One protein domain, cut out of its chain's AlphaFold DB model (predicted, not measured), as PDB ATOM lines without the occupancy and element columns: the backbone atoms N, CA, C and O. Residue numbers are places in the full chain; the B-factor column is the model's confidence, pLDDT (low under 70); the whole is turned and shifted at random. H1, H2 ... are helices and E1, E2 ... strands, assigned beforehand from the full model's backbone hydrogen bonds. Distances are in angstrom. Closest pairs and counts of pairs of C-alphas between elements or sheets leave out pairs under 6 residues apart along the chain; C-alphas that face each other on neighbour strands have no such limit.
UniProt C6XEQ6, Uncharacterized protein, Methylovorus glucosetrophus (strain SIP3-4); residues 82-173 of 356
ATOM      1  N   ALA A  82     -16.253 -18.584 -10.065       96.00
ATOM      2  CA  ALA A  82     -17.407 -18.104 -10.812       96.00
ATOM      3  C   ALA A  82     -18.350 -17.282  -9.931       96.00
ATOM      4  O   ALA A  82     -18.740 -16.186 -10.324       96.00
ATOM      5  N   LYS A  83     -18.667 -17.763  -8.722       96.31
ATOM      6  CA  LYS A  83     -19.529 -17.043  -7.777       96.31
ATOM      7  C   LYS A  83     -18.945 -15.697  -7.362       96.31
ATOM      8  O   LYS A  83     -19.675 -14.711  -7.352       96.31
ATOM      9  N   ILE A  84     -17.651 -15.653  -7.042       94.31
ATOM     10  CA  ILE A  84     -16.963 -14.413  -6.653       94.31
ATOM     11  C   ILE A  84     -17.011 -13.405  -7.805       94.31
ATOM     12  O   ILE A  84     -17.526 -12.304  -7.628       94.31
ATOM     13  N   SER A  85     -16.574 -13.804  -9.001       92.38
ATOM     14  CA  SER A  85     -16.557 -12.896 -10.151       92.38
ATOM     15  C   SER A  85     -17.955 -12.498 -10.619       92.38
ATOM     16  O   SER A  85     -18.150 -11.368 -11.045       92.38
ATOM     17  N   ALA A  86     -18.959 -13.369 -10.500       94.88
ATOM     18  CA  ALA A  86     -20.337 -13.004 -10.809       94.88
ATOM     19  C   ALA A  86     -20.870 -11.914  -9.867       94.88
ATOM     20  O   ALA A  86     -21.562 -11.010 -10.322       94.88
ATOM     21  N   ILE A  87     -20.532 -11.967  -8.572       93.88
ATOM     22  CA  ILE A  87     -20.900 -10.924  -7.600       93.88
ATOM     23  C   ILE A  87     -20.232  -9.592  -7.948       93.88
ATOM     24  O   ILE A  87     -20.900  -8.560  -7.930       93.88
ATOM     25  N   GLU A  88     -18.945  -9.612  -8.301       90.81
ATOM     26  CA  GLU A  88     -18.223  -8.417  -8.758       90.81
ATOM     27  C   GLU A  88     -18.902  -7.808  -9.992       90.81
ATOM     28  O   GLU A  88     -19.248  -6.631  -9.990       90.81
ATOM     29  N   ARG A  89     -19.218  -8.633 -10.997       92.50
ATOM     30  CA  ARG A  89     -19.890  -8.178 -12.222       92.50
ATOM     31  C   ARG A  89     -21.313  -7.675 -11.986       92.50
ATOM     32  O   ARG A  89     -21.712  -6.711 -12.624       92.50
ATOM     33  N   MET A  90     -22.067  -8.275 -11.065       94.12
ATOM     34  CA  MET A  90     -23.382  -7.762 -10.652       94.12
ATOM     35  C   MET A  90     -23.265  -6.387  -9.987       94.12
ATOM     36  O   MET A  90     -24.064  -5.499 -10.270       94.12
ATOM     37  N   LYS A  91     -22.249  -6.178  -9.141       91.62
ATOM     38  CA  LYS A  91     -21.996  -4.871  -8.524       91.62
ATOM     39  C   LYS A  91     -21.674  -3.811  -9.578       91.62
ATOM     40  O   LYS A  91     -22.238  -2.723  -9.521       91.62
ATOM     41  N   ASP A  92     -20.814  -4.141 -10.537       86.75
ATOM     42  CA  ASP A  92     -20.447  -3.233 -11.630       86.75
ATOM     43  C   ASP A  92     -21.642  -2.929 -12.550       86.75
ATOM     44  O   ASP A  92     -21.764  -1.820 -13.065       86.75
ATOM     45  N   TYR A  93     -22.560  -3.888 -12.703       90.12
ATOM     46  CA  TYR A  93     -23.812  -3.728 -13.449       90.12
ATOM     47  C   TYR A  93     -24.878  -2.901 -12.700       90.12
ATOM     48  O   TYR A  93     -25.892  -2.526 -13.287       90.12
ATOM     49  N   GLY A  94     -24.672  -2.592 -11.415       91.38
ATOM     50  CA  GLY A  94     -25.645  -1.866 -10.591       91.38
ATOM     51  C   GLY A  94     -26.780  -2.737 -10.045       91.38
ATOM     52  O   GLY A  94     -27.839  -2.221  -9.698       91.38
ATOM     53  N   THR A  95     -26.576  -4.053  -9.965       89.88
ATOM     54  CA  THR A  95     -27.547  -4.996  -9.400       89.88
ATOM     55  C   THR A  95     -27.771  -4.742  -7.906       89.88
ATOM     56  O   THR A  95     -26.827  -4.496  -7.150       89.88
ATOM     57  N   GLU A  96     -29.026  -4.848  -7.464       87.00
ATOM     58  CA  GLU A  96     -29.394  -4.660  -6.061       87.00
ATOM     59  C   GLU A  96     -28.701  -5.675  -5.123       87.00
ATOM     60  O   GLU A  96     -28.522  -6.849  -5.474       87.00
ATOM     61  N   PRO A  97     -28.329  -5.263  -3.895       87.88
ATOM     62  CA  PRO A  97     -27.800  -6.180  -2.893       87.88
ATOM     63  C   PRO A  97     -28.765  -7.335  -2.589       87.88
ATOM     64  O   PRO A  97     -29.967  -7.140  -2.451       87.88
ATOM     65  N   GLY A  98     -28.227  -8.544  -2.416       90.00
ATOM     66  CA  GLY A  98     -29.009  -9.739  -2.061       90.00
ATOM     67  C   GLY A  98     -29.435 -10.606  -3.250       90.00
ATOM     68  O   GLY A  98     -29.843 -11.751  -3.048       90.00
ATOM     69  N   ILE A  99     -29.263 -10.133  -4.488       91.00
ATOM     70  CA  ILE A  99     -29.448 -10.963  -5.681       91.00
ATOM     71  C   ILE A  99     -28.313 -11.990  -5.797       91.00
ATOM     72  O   ILE A  99     -27.129 -11.670  -5.688       91.00
ATOM     73  N   THR A 100     -28.681 -13.254  -6.014       93.00
ATOM     74  CA  THR A 100     -27.730 -14.367  -6.138       93.00
ATOM     75  C   THR A 100     -27.497 -14.716  -7.606       93.00
ATOM     76  O   THR A 100     -28.450 -14.891  -8.366       93.00
ATOM     77  N   ALA A 101     -26.228 -14.857  -7.996       94.75
ATOM     78  CA  ALA A 101     -25.853 -15.327  -9.327       94.75
ATOM     79  C   ALA A 101     -26.333 -16.767  -9.568       94.75
ATOM     80  O   ALA A 101     -26.247 -17.624  -8.685       94.75
ATOM     81  N   LYS A 102     -26.796 -17.041 -10.786       95.62
ATOM     82  CA  LYS A 102     -27.208 -18.372 -11.233       95.62
ATOM     83  C   LYS A 102     -26.035 -19.032 -11.938       95.62
ATOM     84  O   LYS A 102     -25.665 -18.615 -13.030       95.62
ATOM     85  N   ILE A 103     -25.453 -20.047 -11.309       96.25
ATOM     86  CA  ILE A 103     -24.316 -20.797 -11.851       96.25
ATOM     87  C   ILE A 103     -24.806 -22.189 -12.230       96.25
ATOM     88  O   ILE A 103     -25.477 -22.839 -11.430       96.25
ATOM     89  N   SER A 104     -24.503 -22.631 -13.446       94.56
ATOM     90  CA  SER A 104     -24.909 -23.941 -13.949       94.56
ATOM     91  C   SER A 104     -23.818 -24.558 -14.814       94.56
ATOM     92  O   SER A 104     -23.240 -23.888 -15.660       94.56
ATOM     93  N   ASP A 105     -23.560 -25.842 -14.618       91.31
ATOM     94  CA  ASP A 105     -22.747 -26.708 -15.477       91.31
ATOM     95  C   ASP A 105     -23.599 -27.509 -16.479       91.31
ATOM     96  O   ASP A 105     -23.092 -28.376 -17.188       91.31
ATOM     97  N   TYR A 106     -24.903 -27.224 -16.555       87.88
ATOM     98  CA  TYR A 106     -25.799 -27.870 -17.501       87.88
ATOM     99  C   TYR A 106     -25.753 -27.178 -18.866       87.88
ATOM    100  O   TYR A 106     -25.962 -25.966 -18.989       87.88
ATOM    101  N   HIS A 107     -25.581 -27.985 -19.910       84.56
ATOM    102  CA  HIS A 107     -25.656 -27.554 -21.299       84.56
ATOM    103  C   HIS A 107     -26.756 -28.331 -22.011       84.56
ATOM    104  O   HIS A 107     -26.702 -29.556 -22.129       84.56
ATOM    105  N   LYS A 108     -27.760 -27.620 -22.525       83.94
ATOM    106  CA  LYS A 108     -28.749 -28.235 -23.409       83.94
ATOM    107  C   LYS A 108     -28.059 -28.597 -24.727       83.94
ATOM    108  O   LYS A 108     -27.372 -27.754 -25.298       83.94
ATOM    109  N   ALA A 109     -28.274 -29.808 -25.239       84.62
ATOM    110  CA  ALA A 109     -27.833 -30.171 -26.587       84.62
ATOM    111  C   ALA A 109     -28.401 -29.179 -27.624       84.62
ATOM    112  O   ALA A 109     -29.587 -28.839 -27.582       84.62
ATOM    113  N   GLY A 110     -27.546 -28.672 -28.515       87.31
ATOM    114  CA  GLY A 110     -27.875 -27.588 -29.449       87.31
ATOM    115  C   GLY A 110     -27.933 -26.191 -28.814       87.31
ATOM    116  O   GLY A 110     -28.282 -25.223 -29.487       87.31
ATOM    117  N   GLY A 111     -27.634 -26.070 -27.518       89.88
ATOM    118  CA  GLY A 111     -27.606 -24.809 -26.789       89.88
ATOM    119  C   GLY A 111     -26.400 -23.952 -27.166       89.88
ATOM    120  O   GLY A 111     -25.298 -24.462 -27.368       89.88
ATOM    121  N   ASN A 112     -26.629 -22.639 -27.223       93.88
ATOM    122  CA  ASN A 112     -25.599 -21.627 -27.427       93.88
ATOM    123  C   ASN A 112     -25.415 -20.820 -26.141       93.88
ATOM    124  O   ASN A 112     -26.383 -20.277 -25.611       93.88
ATOM    125  N   HIS A 113     -24.174 -20.684 -25.693       95.38
ATOM    126  CA  HIS A 113     -23.789 -19.867 -24.546       95.38
ATOM    127  C   HIS A 113     -22.895 -18.740 -25.051       95.38
ATOM    128  O   HIS A 113     -21.853 -19.014 -25.635       95.38
ATOM    129  N   SER A 114     -23.319 -17.483 -24.927       95.00
ATOM    130  CA  SER A 114     -22.575 -16.328 -25.455       95.00
ATOM    131  C   SER A 114     -22.217 -15.368 -24.337       95.00
ATOM    132  O   SER A 114     -23.088 -15.045 -23.539       95.00
ATOM    133  N   GLY A 115     -20.978 -14.888 -24.316       94.31
ATOM    134  CA  GLY A 115     -20.492 -13.931 -23.332       94.31
ATOM    135  C   GLY A 115     -19.052 -14.198 -22.907       94.31
ATOM    136  O   GLY A 115     -18.356 -15.037 -23.486       94.31
ATOM    137  N   GLU A 116     -18.620 -13.481 -21.876       94.00
ATOM    138  CA  GLU A 116     -17.226 -13.444 -21.439       94.00
ATOM    139  C   GLU A 116     -16.862 -14.636 -20.549       94.00
ATOM    140  O   GLU A 116     -17.575 -14.965 -19.600       94.00
ATOM    141  N   ILE A 117     -15.702 -15.238 -20.778       95.31
ATOM    142  CA  ILE A 117     -15.083 -16.176 -19.846       95.31
ATOM    143  C   ILE A 117     -14.524 -15.402 -18.649       95.31
ATOM    144  O   ILE A 117     -13.480 -14.762 -18.723       95.31
ATOM    145  N   ILE A 118     -15.193 -15.477 -17.506       94.50
ATOM    146  CA  ILE A 118     -14.819 -14.724 -16.303       94.50
ATOM    147  C   ILE A 118     -13.747 -15.422 -15.460       94.50
ATOM    148  O   ILE A 118     -13.013 -14.745 -14.741       94.50
ATOM    149  N   ASN A 119     -13.621 -16.752 -15.543       94.56
ATOM    150  CA  ASN A 119     -12.560 -17.530 -14.890       94.56
ATOM    151  C   ASN A 119     -12.263 -18.828 -15.648       94.56
ATOM    152  O   ASN A 119     -13.127 -19.354 -16.340       94.56
ATOM    153  N   VAL A 120     -11.054 -19.361 -15.467       91.50
ATOM    154  CA  VAL A 120     -10.609 -20.655 -16.005       91.50
ATOM    155  C   VAL A 120      -9.717 -21.331 -14.961       91.50
ATOM    156  O   VAL A 120      -8.985 -20.643 -14.247       91.50
ATOM    157  N   ASN A 121      -9.774 -22.656 -14.861       90.12
ATOM    158  CA  ASN A 121      -8.797 -23.475 -14.143       90.12
ATOM    159  C   ASN A 121      -8.311 -24.636 -15.032       90.12
ATOM    160  O   ASN A 121      -8.530 -24.619 -16.239       90.12
ATOM    161  N   GLY A 122      -7.640 -25.638 -14.455       82.75
ATOM    162  CA  GLY A 122      -7.035 -26.731 -15.225       82.75
ATOM    163  C   GLY A 122      -8.011 -27.562 -16.071       82.75
ATOM    164  O   GLY A 122      -7.583 -28.169 -17.049       82.75
ATOM    165  N   ARG A 123      -9.309 -27.594 -15.731       90.31
ATOM    166  CA  ARG A 123     -10.304 -28.458 -16.401       90.31
ATOM    167  C   ARG A 123     -11.587 -27.749 -16.816       90.31
ATOM    168  O   ARG A 123     -12.329 -28.293 -17.638       90.31
ATOM    169  N   PHE A 124     -11.854 -26.557 -16.290       95.62
ATOM    170  CA  PHE A 124     -13.109 -25.849 -16.501       95.62
ATOM    171  C   PHE A 124     -12.919 -24.365 -16.811       95.62
ATOM    172  O   PHE A 124     -11.965 -23.726 -16.369       95.62
ATOM    173  N   ALA A 125     -13.899 -23.805 -17.513       96.56
ATOM    174  CA  ALA A 125     -14.071 -22.380 -17.742       96.56
ATOM    175  C   ALA A 125     -15.448 -21.926 -17.252       96.56
ATOM    176  O   ALA A 125     -16.435 -22.633 -17.415       96.56
ATOM    177  N   ALA A 126     -15.527 -20.739 -16.667       97.62
ATOM    178  CA  ALA A 126     -16.768 -20.094 -16.264       97.62
ATOM    179  C   ALA A 126     -17.077 -18.946 -17.225       97.62
ATOM    180  O   ALA A 126     -16.283 -18.013 -17.324       97.62
ATOM    181  N   GLN A 127     -18.226 -18.996 -17.892       97.75
ATOM    182  CA  GLN A 127     -18.691 -17.999 -18.850       97.75
ATOM    183  C   GLN A 127     -19.869 -17.204 -18.283       97.75
ATOM    184  O   GLN A 127     -20.916 -17.778 -17.997       97.75
ATOM    185  N   LEU A 128     -19.735 -15.886 -18.160       96.81
ATOM    186  CA  LEU A 128     -20.851 -14.982 -17.895       96.81
ATOM    187  C   LEU A 128     -21.689 -14.842 -19.171       96.81
ATOM    188  O   LEU A 128     -21.277 -14.173 -20.112       96.81
ATOM    189  N   THR A 129     -22.865 -15.465 -19.195       95.38
ATOM    190  CA  THR A 129     -23.749 -15.516 -20.372       95.38
ATOM    191  C   THR A 129     -24.793 -14.399 -20.418       95.38
ATOM    192  O   THR A 129     -25.527 -14.270 -21.396       95.38
ATOM    193  N   GLY A 130     -24.857 -13.570 -19.374       94.00
ATOM    194  CA  GLY A 130     -25.692 -12.374 -19.333       94.00
ATOM    195  C   GLY A 130     -26.176 -12.018 -17.932       94.00
ATOM    196  O   GLY A 130     -25.818 -12.662 -16.942       94.00
ATOM    197  N   PHE A 131     -27.029 -10.997 -17.872       92.81
ATOM    198  CA  PHE A 131     -27.741 -10.564 -16.673       92.81
ATOM    199  C   PHE A 131     -29.247 -10.713 -16.894       92.81
ATOM    200  O   PHE A 131     -29.749 -10.467 -17.987       92.81
ATOM    201  N   GLY A 132     -29.977 -11.145 -15.869       86.38
ATOM    202  CA  GLY A 132     -31.424 -11.337 -15.953       86.38
ATOM    203  C   GLY A 132     -32.190 -10.033 -16.092       86.38
ATOM    204  O   GLY A 132     -31.899  -9.077 -15.379       86.38
ATOM    205  N   ASN A 133     -33.214 -10.053 -16.948       76.75
ATOM    206  CA  ASN A 133     -34.001  -8.880 -17.336       76.75
ATOM    207  C   ASN A 133     -34.679  -8.151 -16.165       76.75
ATOM    208  O   ASN A 133     -34.885  -6.949 -16.255       76.75
ATOM    209  N   GLU A 134     -35.041  -8.858 -15.090       65.62
ATOM    210  CA  GLU A 134     -35.850  -8.276 -14.006       65.62
ATOM    211  C   GLU A 134     -35.013  -7.830 -12.801       65.62
ATOM    212  O   GLU A 134     -35.302  -6.796 -12.213       65.62
ATOM    213  N   ASN A 135     -33.941  -8.560 -12.464       81.56
ATOM    214  CA  ASN A 135     -33.214  -8.351 -11.203       81.56
ATOM    215  C   ASN A 135     -31.696  -8.196 -11.382       81.56
ATOM    216  O   ASN A 135     -30.969  -8.247 -10.398       81.56
ATOM    217  N   GLY A 136     -31.177  -8.133 -12.615       89.00
ATOM    218  CA  GLY A 136     -29.732  -8.024 -12.858       89.00
ATOM    219  C   GLY A 136     -28.914  -9.225 -12.355       89.00
ATOM    220  O   GLY A 136     -27.713  -9.105 -12.124       89.00
ATOM    221  N   ALA A 137     -29.541 -10.386 -12.144       93.94
ATOM    222  CA  ALA A 137     -28.842 -11.584 -11.683       93.94
ATOM    223  C   ALA A 137     -27.901 -12.097 -12.780       93.94
ATOM    224  O   ALA A 137     -28.354 -12.365 -13.893       93.94
ATOM    225  N   ALA A 138     -26.617 -12.267 -12.470       95.69
ATOM    226  CA  ALA A 138     -25.656 -12.846 -13.404       95.69
ATOM    227  C   ALA A 138     -25.969 -14.326 -13.680       95.69
ATOM    228  O   ALA A 138     -26.222 -15.097 -12.750       95.69
ATOM    229  N   PHE A 139     -25.901 -14.725 -14.948       96.38
ATOM    230  CA  PHE A 139     -25.969 -16.115 -15.390       96.38
ATOM    231  C   PHE A 139     -24.575 -16.582 -15.783       96.38
ATOM    232  O   PHE A 139     -23.958 -16.012 -16.679       96.38
ATOM    233  N   VAL A 140     -24.078 -17.623 -15.122       97.06
ATOM    234  CA  VAL A 140     -22.765 -18.197 -15.401       97.06
ATOM    235  C   VAL A 140     -22.910 -19.649 -15.824       97.06
ATOM    236  O   VAL A 140     -23.494 -20.459 -15.105       97.06
ATOM    237  N   SER A 141     -22.358 -19.979 -16.987       97.00
ATOM    238  CA  SER A 141     -22.241 -21.344 -17.488       97.00
ATOM    239  C   SER A 141     -20.840 -21.884 -17.202       97.00
ATOM    240  O   SER A 141     -19.850 -21.199 -17.445       97.00
ATOM    241  N   ILE A 142     -20.742 -23.091 -16.650       97.56
ATOM    242  CA  ILE A 142     -19.470 -23.773 -16.398       97.56
ATOM    243  C   ILE A 142     -19.238 -24.782 -17.510       97.56
ATOM    244  O   ILE A 142     -20.031 -25.695 -17.682       97.56
ATOM    245  N   HIS A 143     -18.143 -24.624 -18.238       95.62
ATOM    246  CA  HIS A 143     -17.763 -25.436 -19.383       95.62
ATOM    247  C   HIS A 143     -16.585 -26.318 -19.019       95.62
ATOM    248  O   HIS A 143     -15.582 -25.835 -18.496       95.62
ATOM    249  N   ARG A 144     -16.652 -27.603 -19.358       93.44
ATOM    250  CA  ARG A 144     -15.481 -28.475 -19.293       93.44
ATOM    251  C   ARG A 144     -14.584 -28.245 -20.506       93.44
ATOM    252  O   ARG A 144     -15.036 -28.422 -21.633       93.44
ATOM    253  N   LEU A 145     -13.308 -27.942 -20.276       91.31
ATOM    254  CA  LEU A 145     -12.337 -27.647 -21.333       91.31
ATOM    255  C   LEU A 145     -12.115 -28.833 -22.280       91.31
ATOM    256  O   LEU A 145     -12.064 -28.642 -23.486       91.31
ATOM    257  N   ALA A 146     -12.077 -30.062 -21.758       88.19
ATOM    258  CA  ALA A 146     -11.920 -31.276 -22.572       88.19
ATOM    259  C   ALA A 146     -13.090 -31.535 -23.548       88.19
ATOM    260  O   ALA A 146     -12.953 -32.326 -24.486       88.19
ATOM    261  N   ASN A 147     -14.235 -30.879 -23.327       91.06
ATOM    262  CA  ASN A 147     -15.395 -30.962 -24.209       91.06
ATOM    263  C   ASN A 147     -15.402 -29.850 -25.262       91.06
ATOM    264  O   ASN A 147     -16.276 -29.862 -26.124       91.06
ATOM    265  N   LEU A 148     -14.480 -28.890 -25.200       92.25
ATOM    266  CA  LEU A 148     -14.374 -27.821 -26.183       92.25
ATOM    267  C   LEU A 148     -13.430 -28.243 -27.314       92.25
ATOM    268  O   LEU A 148     -12.425 -28.914 -27.085       92.25
ATOM    269  N   ASN A 149     -13.752 -27.853 -28.545       88.94
ATOM    270  CA  ASN A 149     -12.864 -28.046 -29.695       88.94
ATOM    271  C   ASN A 149     -11.646 -27.108 -29.660       88.94
ATOM    272  O   ASN A 149     -10.651 -27.377 -30.329       88.94
ATOM    273  N   GLU A 150     -11.745 -26.020 -28.899       87.00
ATOM    274  CA  GLU A 150     -10.720 -25.001 -28.736       87.00
ATOM    275  C   GLU A 150     -10.631 -24.566 -27.267       87.00
ATOM    276  O   GLU A 150     -11.634 -24.570 -26.545       87.00
ATOM    277  N   PRO A 151      -9.439 -24.175 -26.802       85.56
ATOM    278  CA  PRO A 151      -9.266 -23.635 -25.467       85.56
ATOM    279  C   PRO A 151      -9.856 -22.228 -25.367       85.56
ATOM    280  O   PRO A 151      -9.892 -21.459 -26.330       85.56
ATOM    281  N   VAL A 152     -10.281 -21.882 -24.156       88.81
ATOM    282  CA  VAL A 152     -10.800 -20.556 -23.822       88.81
ATOM    283  C   VAL A 152     -10.061 -19.994 -22.617       88.81
ATOM    284  O   VAL A 152      -9.641 -20.741 -21.730       88.81
ATOM    285  N   TYR A 153      -9.920 -18.675 -22.574       84.94
ATOM    286  CA  TYR A 153      -9.166 -17.970 -21.547       84.94
ATOM    287  C   TYR A 153     -10.014 -16.930 -20.839       84.94
ATOM    288  O   TYR A 153     -10.965 -16.390 -21.392       84.94
ATOM    289  N   LYS A 154      -9.634 -16.604 -19.600       85.75
ATOM    290  CA  LYS A 154     -10.253 -15.502 -18.862       85.75
ATOM    291  C   LYS A 154     -10.144 -14.195 -19.660       85.75
ATOM    292  O   LYS A 154      -9.029 -13.763 -19.968       85.75
ATOM    293  N   GLY A 155     -11.288 -13.570 -19.916       82.44
ATOM    294  CA  GLY A 155     -11.465 -12.358 -20.712       82.44
ATOM    295  C   GLY A 155     -11.961 -12.606 -22.141       82.44
ATOM    296  O   GLY A 155     -12.340 -11.647 -22.806       82.44
ATOM    297  N   ASP A 156     -11.981 -13.852 -22.621       86.31
ATOM    298  CA  ASP A 156     -12.473 -14.154 -23.967       86.31
ATOM    299  C   ASP A 156     -13.986 -13.899 -24.057       86.31
ATOM    300  O   ASP A 156     -14.744 -14.481 -23.283       86.31
ATOM    301  N   ASP A 157     -14.451 -13.100 -25.022       89.44
ATOM    302  CA  ASP A 157     -15.880 -13.015 -25.364       89.44
ATOM    303  C   ASP A 157     -16.191 -14.018 -26.474       89.44
ATOM    304  O   ASP A 157     -15.874 -13.807 -27.646       89.44
ATOM    305  N   VAL A 158     -16.790 -15.143 -26.093       93.19
ATOM    306  CA  VAL A 158     -17.015 -16.281 -26.987       93.19
ATOM    307  C   VAL A 158     -18.483 -16.661 -27.039       93.19
ATOM    308  O   VAL A 158     -19.289 -16.324 -26.175       93.19
ATOM    309  N   ARG A 159     -18.846 -17.401 -28.078       94.88
ATOM    310  CA  ARG A 159     -20.045 -18.219 -28.144       94.88
ATOM    311  C   ARG A 159     -19.605 -19.677 -28.129       94.88
ATOM    312  O   ARG A 159     -18.803 -20.066 -28.963       94.88
ATOM    313  N   ILE A 160     -20.149 -20.483 -27.230       95.44
ATOM    314  CA  ILE A 160     -19.923 -21.927 -27.165       95.44
ATOM    315  C   ILE A 160     -21.227 -22.623 -27.556       95.44
ATOM    316  O   ILE A 160     -22.256 -22.419 -26.910       95.44
ATOM    317  N   SER A 161     -21.191 -23.420 -28.625       94.44
ATOM    318  CA  SER A 161     -22.338 -24.198 -29.115       94.44
ATOM    319  C   SER A 161     -22.100 -25.683 -28.894       94.44
ATOM    320  O   SER A 161     -21.136 -26.219 -29.432       94.44
ATOM    321  N   TYR A 162     -22.988 -26.371 -28.180       93.19
ATOM    322  CA  TYR A 162     -22.861 -27.815 -27.953       93.19
ATOM    323  C   TYR A 162     -23.628 -28.622 -28.996       93.19
ATOM    324  O   TYR A 162     -24.810 -28.376 -29.233       93.19
ATOM    325  N   ASN A 163     -22.982 -29.618 -29.604       91.06
ATOM    326  CA  ASN A 163     -23.670 -30.589 -30.455       91.06
ATOM    327  C   ASN A 163     -24.397 -31.668 -29.619       91.06
ATOM    328  O   ASN A 163     -24.350 -31.666 -28.388       91.06
ATOM    329  N   ASN A 164     -25.059 -32.618 -30.286       89.06
ATOM    330  CA  ASN A 164     -25.789 -33.710 -29.619       89.06
ATOM    331  C   ASN A 164     -24.886 -34.685 -28.840       89.06
ATOM    332  O   ASN A 164     -25.388 -35.440 -28.016       89.06
ATOM    333  N   ASN A 165     -23.571 -34.648 -29.076       85.44
ATOM    334  CA  ASN A 165     -22.580 -35.462 -28.371       85.44
ATOM    335  C   ASN A 165     -21.948 -34.709 -27.185       85.44
ATOM    336  O   ASN A 165     -20.987 -35.196 -26.600       85.44
ATOM    337  N   GLY A 166     -22.424 -33.499 -26.864       87.69
ATOM    338  CA  GLY A 166     -21.864 -32.685 -25.785       87.69
ATOM    339  C   GLY A 166     -20.490 -32.081 -26.099       87.69
ATOM    340  O   GLY A 166     -19.819 -31.610 -25.182       87.69
ATOM    341  N   ILE A 167     -20.077 -32.054 -27.371       90.56
ATOM    342  CA  ILE A 167     -18.863 -31.351 -27.808       90.56
ATOM    343  C   ILE A 167     -19.227 -29.895 -28.103       90.56
ATOM    344  O   ILE A 167     -20.109 -29.624 -28.921       90.56
ATOM    345  N   GLY A 168     -18.548 -28.976 -27.422       93.12
ATOM    346  CA  GLY A 168     -18.674 -27.535 -27.576       93.12
ATOM    347  C   GLY A 168     -17.773 -27.005 -28.688       93.12
ATOM    348  O   GLY A 168     -16.565 -27.222 -28.672       93.12
ATOM    349  N   THR A 169     -18.352 -26.280 -29.639       92.31
ATOM    350  CA  THR A 169     -17.618 -25.479 -30.621       92.31
ATOM    351  C   THR A 169     -17.511 -24.047 -30.119       92.31
ATOM    352  O   THR A 169     -18.540 -23.407 -29.882       92.31
ATOM    353  N   VAL A 170     -16.286 -23.557 -29.947       92.06
ATOM    354  CA  VAL A 170     -15.990 -22.180 -29.540       92.06
ATOM    355  C   VAL A 170     -15.980 -21.278 -30.772       92.06
ATOM    356  O   VAL A 170     -15.397 -21.608 -31.798       92.06
ATOM    357  N   TYR A 171     -16.633 -20.129 -30.665       88.50
ATOM    358  CA  TYR A 171     -16.611 -19.054 -31.648       88.50
ATOM    359  C   TYR A 171     -16.211 -17.775 -30.925       88.50
ATOM    360  O   TYR A 171     -16.917 -17.352 -30.011       88.50
ATOM    361  N   ASP A 172     -15.116 -17.138 -31.313       83.38
ATOM    362  CA  ASP A 172     -14.763 -15.830 -30.765       83.38
ATOM    363  C   ASP A 172     -15.741 -14.772 -31.299       83.38
ATOM    364  O   ASP A 172     -15.859 -14.569 -32.505       83.38
ATOM    365  N   ARG A 173     -16.508 -14.137 -30.406       84.31
ATOM    366  CA  ARG A 173     -17.515 -13.125 -30.779       84.31
ATOM    367  C   ARG A 173     -16.882 -11.774 -31.058       84.31
ATOM    368  O   ARG A 173     -17.491 -10.929 -31.711       84.31
TER     369      ARG A 173
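AT A GLANCE: This is residues 82 to 173 of the 356 residues of an uncharacterized protein of Methylovorus glucosetrophus (strain SIP3-4) (UniProt C6XEQ6). What is the main shape? One strongly twisted sheet of six strands makes the body, with E2 bending by 80 degrees at residue 115 to join its E1, E4, E3 part to its E5, E6 part, and helix H1 packs over the E1, E4, E3, E2 part. What is it made of? The printed part has 92 residues with one named helix and six named strands in the order H1 E1 E2 E3 E4 E5 E6; the sheet's order is E1 E4 E3 E2 E5 E6, mixed, and the class is mixed, helices and strands, in two layers, the helix on one face of the sheet. How large is it? It is compact, with a radius of gyration of the C-alphas of 12.8 A, and elongated, spanning 38 by 24 by 21 A.

IN THESE COORDINATES: Where does the first element begin? H1, residues 82 to 92, is 15.2 A long and begins at C-alpha 82 (-17.407, -18.104, -10.812). Where are the strands? E1 is residues 102 to 104, 6.6 A; E2 112 to 120, 18.9 A; E3 124 to 131, 21.2 A; E4 138 to 144, 19.6 A; E5 157 to 162, 16.6 A; and E6 168 to 172, 12.7 A. E6 ends at C-alpha 172 (-14.763, -15.830, -30.765).

HOW THE PARTS SIT: How does H1 stand to the sheet? H1 is on the sheet at a height over the sheet of 7.7 A, over E3, and runs along the strands only just, at 29 degrees to E3 on the local plane. The closest C-alphas of H1 and E3 are those of Ala 82 and Ala 126, 5.8 A; every O i to N i+4 pair in H1 is within hydrogen-bond range. How do the strands pair? Edge strand E1 is parallel to E4, with N 102 and O 138 at 2.8 A. E2, E3 and E4 form a meander, each strand the antiparallel neighbour of the one before, with N 118 and O 126 at 2.8 A and N 127 and O 141 at 2.8 A. What does E5 add? E2 to E5 form a Greek key, a meander whose first strand is the antiparallel neighbour of the fourth, with N 113 and O 160 at 2.9 A; E2 pairs with E5 over residues 112 to 116 and with E3 over 116 to 120. E5 and edge strand E6 are a hairpin, with N 159 and O 171 at 2.7 A.

THE WHOLE: How far does it reach? The two C-alphas farthest apart, those of Pro 97 and Asn 165, are 39.2 A apart. Is any link long or cut? The link from E4 to E5, residues 145 to 156, is long, and the printed part has no cut. Where is confidence low? Residue 134 is under 70, and the mean pLDDT of the printed part is 91.0.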